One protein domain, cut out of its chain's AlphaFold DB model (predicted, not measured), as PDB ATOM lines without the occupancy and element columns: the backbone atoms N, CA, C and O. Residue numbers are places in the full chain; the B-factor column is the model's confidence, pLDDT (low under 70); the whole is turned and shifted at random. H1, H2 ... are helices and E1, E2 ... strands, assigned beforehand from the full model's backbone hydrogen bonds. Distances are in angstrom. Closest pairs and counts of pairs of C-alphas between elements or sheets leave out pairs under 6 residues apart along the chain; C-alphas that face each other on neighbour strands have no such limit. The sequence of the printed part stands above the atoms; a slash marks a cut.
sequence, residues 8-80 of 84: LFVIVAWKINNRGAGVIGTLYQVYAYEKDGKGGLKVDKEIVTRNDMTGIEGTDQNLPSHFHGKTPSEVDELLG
ATOM      1  N   LEU A   8       4.617  11.861 -40.477       94.00
ATOM      2  CA  LEU A   8       5.426  12.834 -41.198       94.00
ATOM      3  C   LEU A   8       6.896  12.526 -40.918       94.00
ATOM      4  O   LEU A   8       7.304  12.520 -39.756       94.00
ATOM      5  N   PHE A   9       7.679  12.339 -41.973       95.06
ATOM      6  CA  PHE A   9       9.125  12.179 -41.876       95.06
ATOM      7  C   PHE A   9       9.844  13.488 -42.190       95.06
ATOM      8  O   PHE A   9       9.465  14.213 -43.110       95.06
ATOM      9  N   VAL A  10      10.897  13.778 -41.427       96.88
ATOM     10  CA  VAL A  10      11.797  14.915 -41.644       96.88
ATOM     11  C   VAL A  10      13.218  14.378 -41.705       96.88
ATOM     12  O   VAL A  10      13.689  13.779 -40.743       96.88
ATOM     13  N   ILE A  11      13.893  14.612 -42.828       97.50
ATOM     14  CA  ILE A  11      15.307  14.282 -43.009       97.50
ATOM     15  C   ILE A  11      16.091  15.585 -42.872       97.50
ATOM     16  O   ILE A  11      15.940  16.498 -43.684       97.50
ATOM     17  N   VAL A  12      16.903  15.683 -41.827       97.56
ATOM     18  CA  VAL A  12      17.789  16.823 -41.584       97.56
ATOM     19  C   VAL A  12      19.185  16.444 -42.059       97.56
ATOM     20  O   VAL A  12      19.656  15.351 -41.755       97.56
ATOM     21  N   ALA A  13      19.837  17.334 -42.805       97.88
ATOM     22  CA  ALA A  13      21.169  17.101 -43.349       97.88
ATOM     23  C   ALA A  13      22.059  18.335 -43.175       97.88
ATOM     24  O   ALA A  13      21.651  19.449 -43.511       97.88
ATOM     25  N   TRP A  14      23.283  18.147 -42.685       97.44
ATOM     26  CA  TRP A  14      24.274  19.223 -42.615       97.44
ATOM     27  C   TRP A  14      25.698  18.715 -42.796       97.44
ATOM     28  O   TRP A  14      26.049  17.599 -42.415       97.44
ATOM     29  N   LYS A  15      26.543  19.564 -43.387       97.69
ATOM     30  CA  LYS A  15      27.958  19.250 -43.586       97.69
ATOM     31  C   LYS A  15      28.695  19.273 -42.252       97.69
ATOM     32  O   LYS A  15      28.542  20.209 -41.470       97.69
ATOM     33  N   ILE A  16      29.541  18.276 -42.041       96.25
ATOM     34  CA  ILE A  16      30.442  18.170 -40.899       96.25
ATOM     35  C   ILE A  16      31.880  18.026 -41.393       96.25
ATOM     36  O   ILE A  16      32.157  17.391 -42.410       96.25
ATOM     37  N   ASN A  17      32.804  18.655 -40.677       95.69
ATOM     38  CA  ASN A  17      34.231  18.583 -40.962       95.69
ATOM     39  C   ASN A  17      35.000  18.729 -39.650       95.69
ATOM     40  O   ASN A  17      35.298  19.835 -39.203       95.69
ATOM     41  N   ASN A  18      35.289  17.597 -39.026       90.25
ATOM     42  CA  ASN A  18      36.128  17.486 -37.850       90.25
ATOM     43  C   ASN A  18      37.323  16.583 -38.170       90.25
ATOM     44  O   ASN A  18      37.297  15.371 -37.967       90.25
ATOM     45  N   ARG A  19      38.402  17.208 -38.648       82.94
ATOM     46  CA  ARG A  19      39.644  16.510 -39.003       82.94
ATOM     47  C   ARG A  19      40.309  15.820 -37.812       82.94
ATOM     48  O   ARG A  19      40.909  14.772 -38.000       82.94
ATOM     49  N   GLY A  20      40.186  16.379 -36.604       87.25
ATOM     50  CA  GLY A  20      40.775  15.794 -35.393       87.25
ATOM     51  C   GLY A  20      40.141  14.457 -35.008       87.25
ATOM     52  O   GLY A  20      40.836  13.562 -34.544       87.25
ATOM     53  N   ALA A  21      38.841  14.299 -35.264       85.69
ATOM     54  CA  ALA A  21      38.114  13.046 -35.064       85.69
ATOM     55  C   ALA A  21      38.089  12.147 -36.316       85.69
ATOM     56  O   ALA A  21      37.480  11.081 -36.289       85.69
ATOM     57  N   GLY A  22      38.710  12.569 -37.424       89.81
ATOM     58  CA  GLY A  22      38.649  11.841 -38.693       89.81
ATOM     59  C   GLY A  22      37.256  11.820 -39.331       89.81
ATOM     60  O   GLY A  22      36.916  10.856 -40.011       89.81
ATOM     61  N   VAL A  23      36.438  12.849 -39.090       93.19
ATOM     62  CA  VAL A  23      35.043  12.914 -39.543       93.19
ATOM     63  C   VAL A  23      34.866  14.001 -40.597       93.19
ATOM     64  O   VAL A  23      35.039  15.185 -40.307       93.19
ATOM     65  N   ILE A  24      34.493  13.634 -41.821       96.44
ATOM     66  CA  ILE A  24      34.229  14.577 -42.919       96.44
ATOM     67  C   ILE A  24      33.068  14.040 -43.745       96.44
ATOM     68  O   ILE A  24      33.130  12.918 -44.233       96.44
ATOM     69  N   GLY A  25      32.023  14.839 -43.952       96.69
ATOM     70  CA  GLY A  25      30.879  14.382 -44.731       96.69
ATOM     71  C   GLY A  25      29.607  15.171 -44.476       96.69
ATOM     72  O   GLY A  25      29.648  16.351 -44.125       96.69
ATOM     73  N   THR A  26      28.473  14.503 -44.652       97.94
ATOM     74  CA  THR A  26      27.148  15.022 -44.301       97.94
ATOM     75  C   THR A  26      26.555  14.156 -43.198       97.94
ATOM     76  O   THR A  26      26.432  12.947 -43.372       97.94
ATOM     77  N   LEU A  27      26.203  14.772 -42.069       97.06
ATOM     78  CA  LEU A  27      25.415  14.131 -41.022       97.06
ATOM     79  C   LEU A  27      23.947  14.193 -41.418       97.06
ATOM     80  O   LEU A  27      23.441  15.269 -41.742       97.06
ATOM     81  N   TYR A  28      23.288  13.045 -41.372       97.69
ATOM     82  CA  TYR A  28      21.861  12.898 -41.576       97.69
ATOM     83  C   TYR A  28      21.184  12.474 -40.277       97.69
ATOM     84  O   TYR A  28      21.718  11.651 -39.532       97.69
ATOM     85  N   GLN A  29      19.992  13.014 -40.036       97.06
ATOM     86  CA  GLN A  29      19.093  12.588 -38.966       97.06
ATOM     87  C   GLN A  29      17.663  12.501 -39.486       97.06
ATOM     88  O   GLN A  29      17.148  13.449 -40.084       97.06
ATOM     89  N   VAL A  30      17.024  11.364 -39.241       97.19
ATOM     90  CA  VAL A  30      15.644  11.081 -39.623       97.19
ATOM     91  C   VAL A  30      14.766  11.185 -38.385       97.19
ATOM     92  O   VAL A  30      14.954  10.484 -37.393       97.19
ATOM     93  N   TYR A  31      13.769  12.057 -38.461       96.50
ATOM     94  CA  TYR A  31      12.731  12.189 -37.453       96.50
ATOM     95  C   TYR A  31      11.390  11.748 -38.016       96.50
ATOM     96  O   TYR A  31      11.099  11.951 -39.195       96.50
ATOM     97  N   ALA A  32      10.548  11.210 -37.142       95.44
ATOM     98  CA  ALA A  32       9.171  10.880 -37.457       95.44
ATOM     99  C   ALA A  32       8.233  11.544 -36.451       95.44
ATOM    100  O   ALA A  32       8.525  11.622 -35.255       95.44
ATOM    101  N   TYR A  33       7.099  12.020 -36.948       95.50
ATOM    102  CA  TYR A  33       6.096  12.719 -36.160       95.50
ATOM    103  C   TYR A  33       4.703  12.221 -36.506       95.50
ATOM    104  O   TYR A  33       4.396  11.925 -37.656       95.50
ATOM    105  N   GLU A  34       3.827  12.215 -35.515       94.12
ATOM    106  CA  GLU A  34       2.397  11.998 -35.694       94.12
ATOM    107  C   GLU A  34       1.626  13.225 -35.199       94.12
ATOM    108  O   GLU A  34       2.113  14.001 -34.369       94.12
ATOM    109  N   LYS A  35       0.395  13.404 -35.682       92.56
ATOM    110  CA  LYS A  35      -0.490  14.437 -35.136       92.56
ATOM    111  C   LYS A  35      -0.782  14.139 -33.666       92.56
ATOM    112  O   LYS A  35      -1.089  13.006 -33.299       92.56
ATOM    113  N   ASP A  36      -0.738  15.167 -32.829       92.31
ATOM    114  CA  ASP A  36      -1.024  15.037 -31.396       92.31
ATOM    115  C   ASP A  36      -2.527  15.117 -31.052       92.31
ATOM    116  O   ASP A  36      -2.915  14.865 -29.912       92.31
ATOM    117  N   GLY A  37      -3.375  15.451 -32.033       90.69
ATOM    118  CA  GLY A  37      -4.821  15.646 -31.866       90.69
ATOM    119  C   GLY A  37      -5.228  17.025 -31.327       90.69
ATOM    120  O   GLY A  37      -6.417  17.286 -31.183       90.69
ATOM    121  N   LYS A  38      -4.265  17.914 -31.063       93.94
ATOM    122  CA  LYS A  38      -4.440  19.283 -30.544       93.94
ATOM    123  C   LYS A  38      -3.981  20.359 -31.535       93.94
ATOM    124  O   LYS A  38      -3.878  21.527 -31.178       93.94
ATOM    125  N   GLY A  39      -3.714  19.961 -32.780       90.69
ATOM    126  CA  GLY A  39      -3.210  20.837 -33.842       90.69
ATOM    127  C   GLY A  39      -1.684  20.874 -33.951       90.69
ATOM    128  O   GLY A  39      -1.169  21.590 -34.804       90.69
ATOM    129  N   GLY A  40      -0.966  20.096 -33.135       94.19
ATOM    130  CA  GLY A  40       0.486  19.980 -33.154       94.19
ATOM    131  C   GLY A  40       0.990  18.632 -33.671       94.19
ATOM    132  O   GLY A  40       0.242  17.761 -34.134       94.19
ATOM    133  N   LEU A  41       2.308  18.470 -33.571       95.00
ATOM    134  CA  LEU A  41       3.029  17.242 -33.876       95.00
ATOM    135  C   LEU A  41       3.681  16.716 -32.598       95.00
ATOM    136  O   LEU A  41       4.296  17.475 -31.851       95.00
ATOM    137  N   LYS A  42       3.586  15.407 -32.371       95.06
ATOM    138  CA  LYS A  42       4.356  14.701 -31.344       95.06
ATOM    139  C   LYS A  42       5.355  13.767 -32.010       95.06
ATOM    140  O   LYS A  42       5.048  13.151 -33.029       95.06
ATOM    141  N   VAL A  43       6.551  13.686 -31.435       94.25
ATOM    142  CA  VAL A  43       7.613  12.825 -31.957       94.25
ATOM    143  C   VAL A  43       7.224  11.356 -31.815       94.25
ATOM    144  O   VAL A  43       6.705  10.933 -30.777       94.25
ATOM    145  N   ASP A  44       7.498  10.576 -32.852       94.06
ATOM    146  CA  ASP A  44       7.463   9.127 -32.776       94.06
ATOM    147  C   ASP A  44       8.749   8.632 -32.108       94.06
ATOM    148  O   ASP A  44       9.816   8.566 -32.724       94.06
ATOM    149  N   LYS A  45       8.646   8.320 -30.815       91.06
ATOM    150  CA  LYS A  45       9.794   7.880 -30.021       91.06
ATOM    151  C   LYS A  45      10.361   6.552 -30.508       91.06
ATOM    152  O   LYS A  45      11.566   6.387 -30.420       91.06
ATOM    153  N   GLU A  46       9.532   5.644 -31.020       90.25
ATOM    154  CA  GLU A  46       9.996   4.319 -31.449       90.25
ATOM    155  C   GLU A  46      10.938   4.425 -32.643       90.25
ATOM    156  O   GLU A  46      11.914   3.687 -32.715       90.25
ATOM    157  N   ILE A  47      10.674   5.369 -33.546       90.56
ATOM    158  CA  ILE A  47      11.527   5.623 -34.706       90.56
ATOM    159  C   ILE A  47      12.741   6.457 -34.291       90.56
ATOM    160  O   ILE A  47      13.869   6.045 -34.538       90.56
ATOM    161  N   VAL A  48      12.539   7.583 -33.599       89.00
ATOM    162  CA  VAL A  48      13.625   8.530 -33.274       89.00
ATOM    163  C   VAL A  48      14.711   7.944 -32.372       89.00
ATOM    164  O   VAL A  48      15.847   8.405 -32.425       89.00
ATOM    165  N   THR A  49      14.407   6.936 -31.550       90.25
ATOM    166  CA  THR A  49      15.427   6.297 -30.701       90.25
ATOM    167  C   THR A  49      16.216   5.196 -31.402       90.25
ATOM    168  O   THR A  49      17.102   4.612 -30.779       90.25
ATOM    169  N   ARG A  50      15.908   4.855 -32.659       93.69
ATOM    170  CA  ARG A  50      16.679   3.837 -33.376       93.69
ATOM    171  C   ARG A  50      18.033   4.396 -33.803       93.69
ATOM    172  O   ARG A  50      18.127   5.486 -34.363       93.69
ATOM    173  N   ASN A  51      19.076   3.597 -33.602       92.12
ATOM    174  CA  ASN A  51      20.448   3.977 -33.948       92.12
ATOM    175  C   ASN A  51      20.663   4.148 -35.458       92.12
ATOM    176  O   ASN A  51      21.571   4.863 -35.860       92.12
ATOM    177  N   ASP A  52      19.836   3.509 -36.289       94.38
ATOM    178  CA  ASP A  52      19.915   3.578 -37.750       94.38
ATOM    179  C   ASP A  52      19.176   4.784 -38.353       94.38
ATOM    180  O   ASP A  52      19.181   4.954 -39.567       94.38
ATOM    181  N   MET A  53      18.576   5.653 -37.529       96.12
ATOM    182  CA  MET A  53      17.955   6.909 -37.983       96.12
ATOM    183  C   MET A  53      18.930   8.089 -38.017       96.12
ATOM    184  O   MET A  53      18.541   9.211 -38.337       96.12
ATOM    185  N   THR A  54      20.197   7.873 -37.680       96.19
ATOM    186  CA  THR A  54      21.248   8.889 -37.743       96.19
ATOM    187  C   THR A  54      22.510   8.274 -38.318       96.19
ATOM    188  O   THR A  54      22.841   7.129 -38.023       96.19
ATOM    189  N   GLY A  55      23.255   9.037 -39.108       96.12
ATOM    190  CA  GLY A  55      24.525   8.554 -39.630       96.12
ATOM    191  C   GLY A  55      25.221   9.536 -40.552       96.12
ATOM    192  O   GLY A  55      24.693  10.594 -40.894       96.12
ATOM    193  N   ILE A  56      26.446   9.181 -40.922       97.19
ATOM    194  CA  ILE A  56      27.331  10.024 -41.720       97.19
ATOM    195  C   ILE A  56      27.452   9.426 -43.117       97.19
ATOM    196  O   ILE A  56      27.730   8.245 -43.277       97.19
ATOM    197  N   GLU A  57      27.285  10.264 -44.135       97.81
ATOM    198  CA  GLU A  57      27.741   9.968 -45.491       97.81
ATOM    199  C   GLU A  57      29.094  10.651 -45.719       97.81
ATOM    200  O   GLU A  57      29.178  11.884 -45.671       97.81
ATOM    201  N   GLY A  58      30.146   9.868 -45.964       96.69
ATOM    202  CA  GLY A  58      31.510  10.354 -46.172       96.69
ATOM    203  C   GLY A  58      32.536   9.537 -45.391       96.69
ATOM    204  O   GLY A  58      32.827   8.394 -45.731       96.69
ATOM    205  N   THR A  59      33.131  10.139 -44.367       96.69
ATOM    206  CA  THR A  59      34.168   9.530 -43.531       96.69
ATOM    207  C   THR A  59      33.832   9.725 -42.061       96.69
ATOM    208  O   THR A  59      33.531  10.845 -41.644       96.69
ATOM    209  N   ASP A  60      33.921   8.650 -41.286       95.50
ATOM    210  CA  ASP A  60      33.781   8.643 -39.832       95.50
ATOM    211  C   ASP A  60      34.949   7.856 -39.225       95.50
ATOM    212  O   ASP A  60      35.274   6.767 -39.694       95.50
ATOM    213  N   GLN A  61      35.636   8.429 -38.235       94.19
ATOM    214  CA  GLN A  61      36.850   7.855 -37.633       94.19
ATOM    215  C   GLN A  61      37.921   7.426 -38.659       94.19
ATOM    216  O   GLN A  61      38.610   6.424 -38.481       94.19
ATOM    217  N   ASN A  62      38.093   8.202 -39.733       93.56
ATOM    218  CA  ASN A  62      38.990   7.918 -40.865       93.56
ATOM    219  C   ASN A  62      38.619   6.684 -41.711       93.56
ATOM    220  O   ASN A  62      39.417   6.262 -42.549       93.56
ATOM    221  N   LEU A  63      37.421   6.127 -41.537       96.38
ATOM    222  CA  LEU A  63      36.896   5.036 -42.355       96.38
ATOM    223  C   LEU A  63      35.769   5.538 -43.267       96.38
ATOM    224  O   LEU A  63      35.018   6.434 -42.868       96.38
ATOM    225  N   PRO A  64      35.622   4.982 -44.484       97.31
ATOM    226  CA  PRO A  64      34.451   5.240 -45.313       97.31
ATOM    227  C   PRO A  64      33.164   4.923 -44.547       97.31
ATOM    228  O   PRO A  64      33.056   3.873 -43.914       97.31
ATOM    229  N   SER A  65      32.199   5.832 -44.616       97.19
ATOM    230  CA  SER A  65      30.903   5.712 -43.960       97.19
ATOM    231  C   SER A  65      29.798   6.054 -44.947       97.19
ATOM    232  O   SER A  65      29.911   7.010 -45.721       97.19
ATOM    233  N   HIS A  66      28.735   5.260 -44.920       97.06
ATOM    234  CA  HIS A  66      27.570   5.436 -45.769       97.06
ATOM    235  C   HIS A  66      26.324   5.406 -44.904       97.06
ATOM    236  O   HIS A  66      26.133   4.482 -44.109       97.06
ATOM    237  N   PHE A  67      25.462   6.399 -45.092       97.25
ATOM    238  CA  PHE A  67      24.178   6.444 -44.415       97.25
ATOM    239  C   PHE A  67      23.065   6.090 -45.393       97.25
ATOM    240  O   PHE A  67      22.931   6.715 -46.447       97.25
ATOM    241  N   HIS A  68      22.261   5.096 -45.022       94.75
ATOM    242  CA  HIS A  68      21.042   4.710 -45.723       94.75
ATOM    243  C   HIS A  68      19.872   5.345 -44.979       94.75
ATOM    244  O   HIS A  68      19.706   5.060 -43.802       94.75
ATOM    245  N   GLY A  69      19.123   6.245 -45.620       95.88
ATOM    246  CA  GLY A  69      18.094   7.075 -44.968       95.88
ATOM    247  C   GLY A  69      18.035   8.521 -45.471       95.88
ATOM    248  O   GLY A  69      17.496   9.403 -44.804       95.88
ATOM    249  N   LYS A  70      18.620   8.787 -46.640       96.31
ATOM    250  CA  LYS A  70      18.746  10.112 -47.264       96.31
ATOM    251  C   LYS A  70      17.531  10.468 -48.117       96.31
ATOM    252  O   LYS A  70      17.346  11.630 -48.472       96.31
ATOM    253  N   THR A  71      16.711   9.477 -48.461       96.00
ATOM    254  CA  THR A  71      15.516   9.633 -49.296       96.00
ATOM    255  C   THR A  71      14.308   8.945 -48.658       96.00
ATOM    256  O   THR A  71      14.490   8.042 -47.841       96.00
ATOM    257  N   PRO A  72      13.069   9.305 -49.051       93.75
ATOM    258  CA  PRO A  72      11.872   8.621 -48.562       93.75
ATOM    259  C   PRO A  72      11.923   7.101 -48.764       93.75
ATOM    260  O   PRO A  72      11.616   6.347 -47.849       93.75
ATOM    261  N   SER A  73      12.388   6.640 -49.928       94.19
ATOM    262  CA  SER A  73      12.472   5.209 -50.231       94.19
ATOM    263  C   SER A  73      13.487   4.459 -49.371       94.19
ATOM    264  O   SER A  73      13.238   3.306 -49.033       94.19
ATOM    265  N   GLU A  74      14.609   5.089 -49.021       95.62
ATOM    266  CA  GLU A  74      15.583   4.499 -48.096       95.62
ATOM    267  C   GLU A  74      15.023   4.453 -46.666       95.62
ATOM    268  O   GLU A  74      15.213   3.464 -45.965       95.62
ATOM    269  N   VAL A  75      14.274   5.479 -46.241       94.12
ATOM    270  CA  VAL A  75      13.587   5.486 -44.937       94.12
ATOM    271  C   VAL A  75      12.540   4.369 -44.859       94.12
ATOM    272  O   VAL A  75      12.481   3.660 -43.855       94.12
ATOM    273  N   ASP A  76      11.767   4.147 -45.924       92.06
ATOM    274  CA  ASP A  76      10.819   3.028 -45.991       92.06
ATOM    275  C   ASP A  76      11.521   1.668 -45.844       92.06
ATOM    276  O   ASP A  76      10.984   0.756 -45.212       92.06
ATOM    277  N   GLU A  77      12.722   1.520 -46.408       91.75
ATOM    278  CA  GLU A  77      13.528   0.300 -46.289       91.75
ATOM    279  C   GLU A  77      14.040   0.084 -44.862       91.75
ATOM    280  O   GLU A  77      13.880  -1.014 -44.330       91.75
ATOM    281  N   LEU A  78      14.578   1.121 -44.206       90.38
ATOM    282  CA  LEU A  78      15.031   1.034 -42.808       90.38
ATOM    283  C   LEU A  78      13.902   0.623 -41.857       90.38
ATOM    284  O   LEU A  78      14.106  -0.119 -40.893       90.38
ATOM    285  N   LEU A  79      12.697   1.125 -42.119       89.38
ATOM    286  CA  LEU A  79      11.520   0.863 -41.300       89.38
ATOM    287  C   LEU A  79      10.802  -0.438 -41.682       89.38
ATOM    288  O   LEU A  79       9.860  -0.827 -40.994       89.38
ATOM    289  N   GLY A  80      11.238  -1.124 -42.745       86.81
ATOM    290  CA  GLY A  80      10.596  -2.343 -43.233       86.81
ATOM    291  C   GLY A  80       9.168  -2.112 -43.740       86.81
ATOM    292  O   GLY A  80       8.328  -3.002 -43.629       86.81
TER     293      GLY A  80
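Overview. This is residues 8 to 80 of the 84 residues of an uncharacterized protein of Halothiobacillus sp. LS2 (UniProt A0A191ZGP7). A long, twisted hairpin, E1 and E2, makes the long axis; along the other side of E2, E3 folds back at one end and the short hairpin E4 and E5 adds on toward the other. H1 sits in the gap between E3 and E4, and H2 grazes the sheet. The printed part has 73 residues with five named strands and two named helices; along the chain come first the three strands E1, E2 and E3, then the helix H1, then the two strands E4 and E5, and last the helix H2; the sheet is branched, with the antiparallel neighbour pairs E1 and E2, E2 and E3, E2 and E4, and E4 and E5, and the class is mixed, helices and strands. It is loose, with a radius of gyration of the C-alphas of 14.1 A, and spans 45 by 23 by 17 A.

Along the chain. Find C-alpha 23 at (35.043, 12.914, -39.543); from there E2 runs 35.8 A to residue 35. E1, residues 8 to 18, begins at (5.426, 12.834, -41.198) and covers 31.2 A. Look next for E3 at residues 41 to 43, H1 at 45 to 48, E4 at 54 to 60, 12.7 A long, and E5 at 63 to 65. H2, residues 72 to 78, ends at C-alpha (15.031, 1.034, -42.808).

Arrangement. E1, E2 and E3 form a meander, each strand the antiparallel neighbour of the one before. Beside E2, E1 lies on one side, with N 12 and O 29 at 2.8 A; E3, with N 34 and O 42 at 2.9 A, and antiparallel E4, with N 26 and O 57 at 2.9 A, lie on the other. In the hairpin E4 and E5, N 58 and O 65 are 2.9 A apart. H1 stands at the sheet's level; its closest C-alpha pair with E2 is Val 48 and Tyr 31, 5.6 A. H2 only grazes the sheet with residues 72 to 75. In H2 every O i to N i+4 pair is within hydrogen-bond range; H1 is too short for one.

Size, cuts and confidence. The farthest C-alphas, Lys 38 and Asn 62, are 46.1 A apart. The printed part has no cut and no long link, and no printed residue is under 70 in pLDDT.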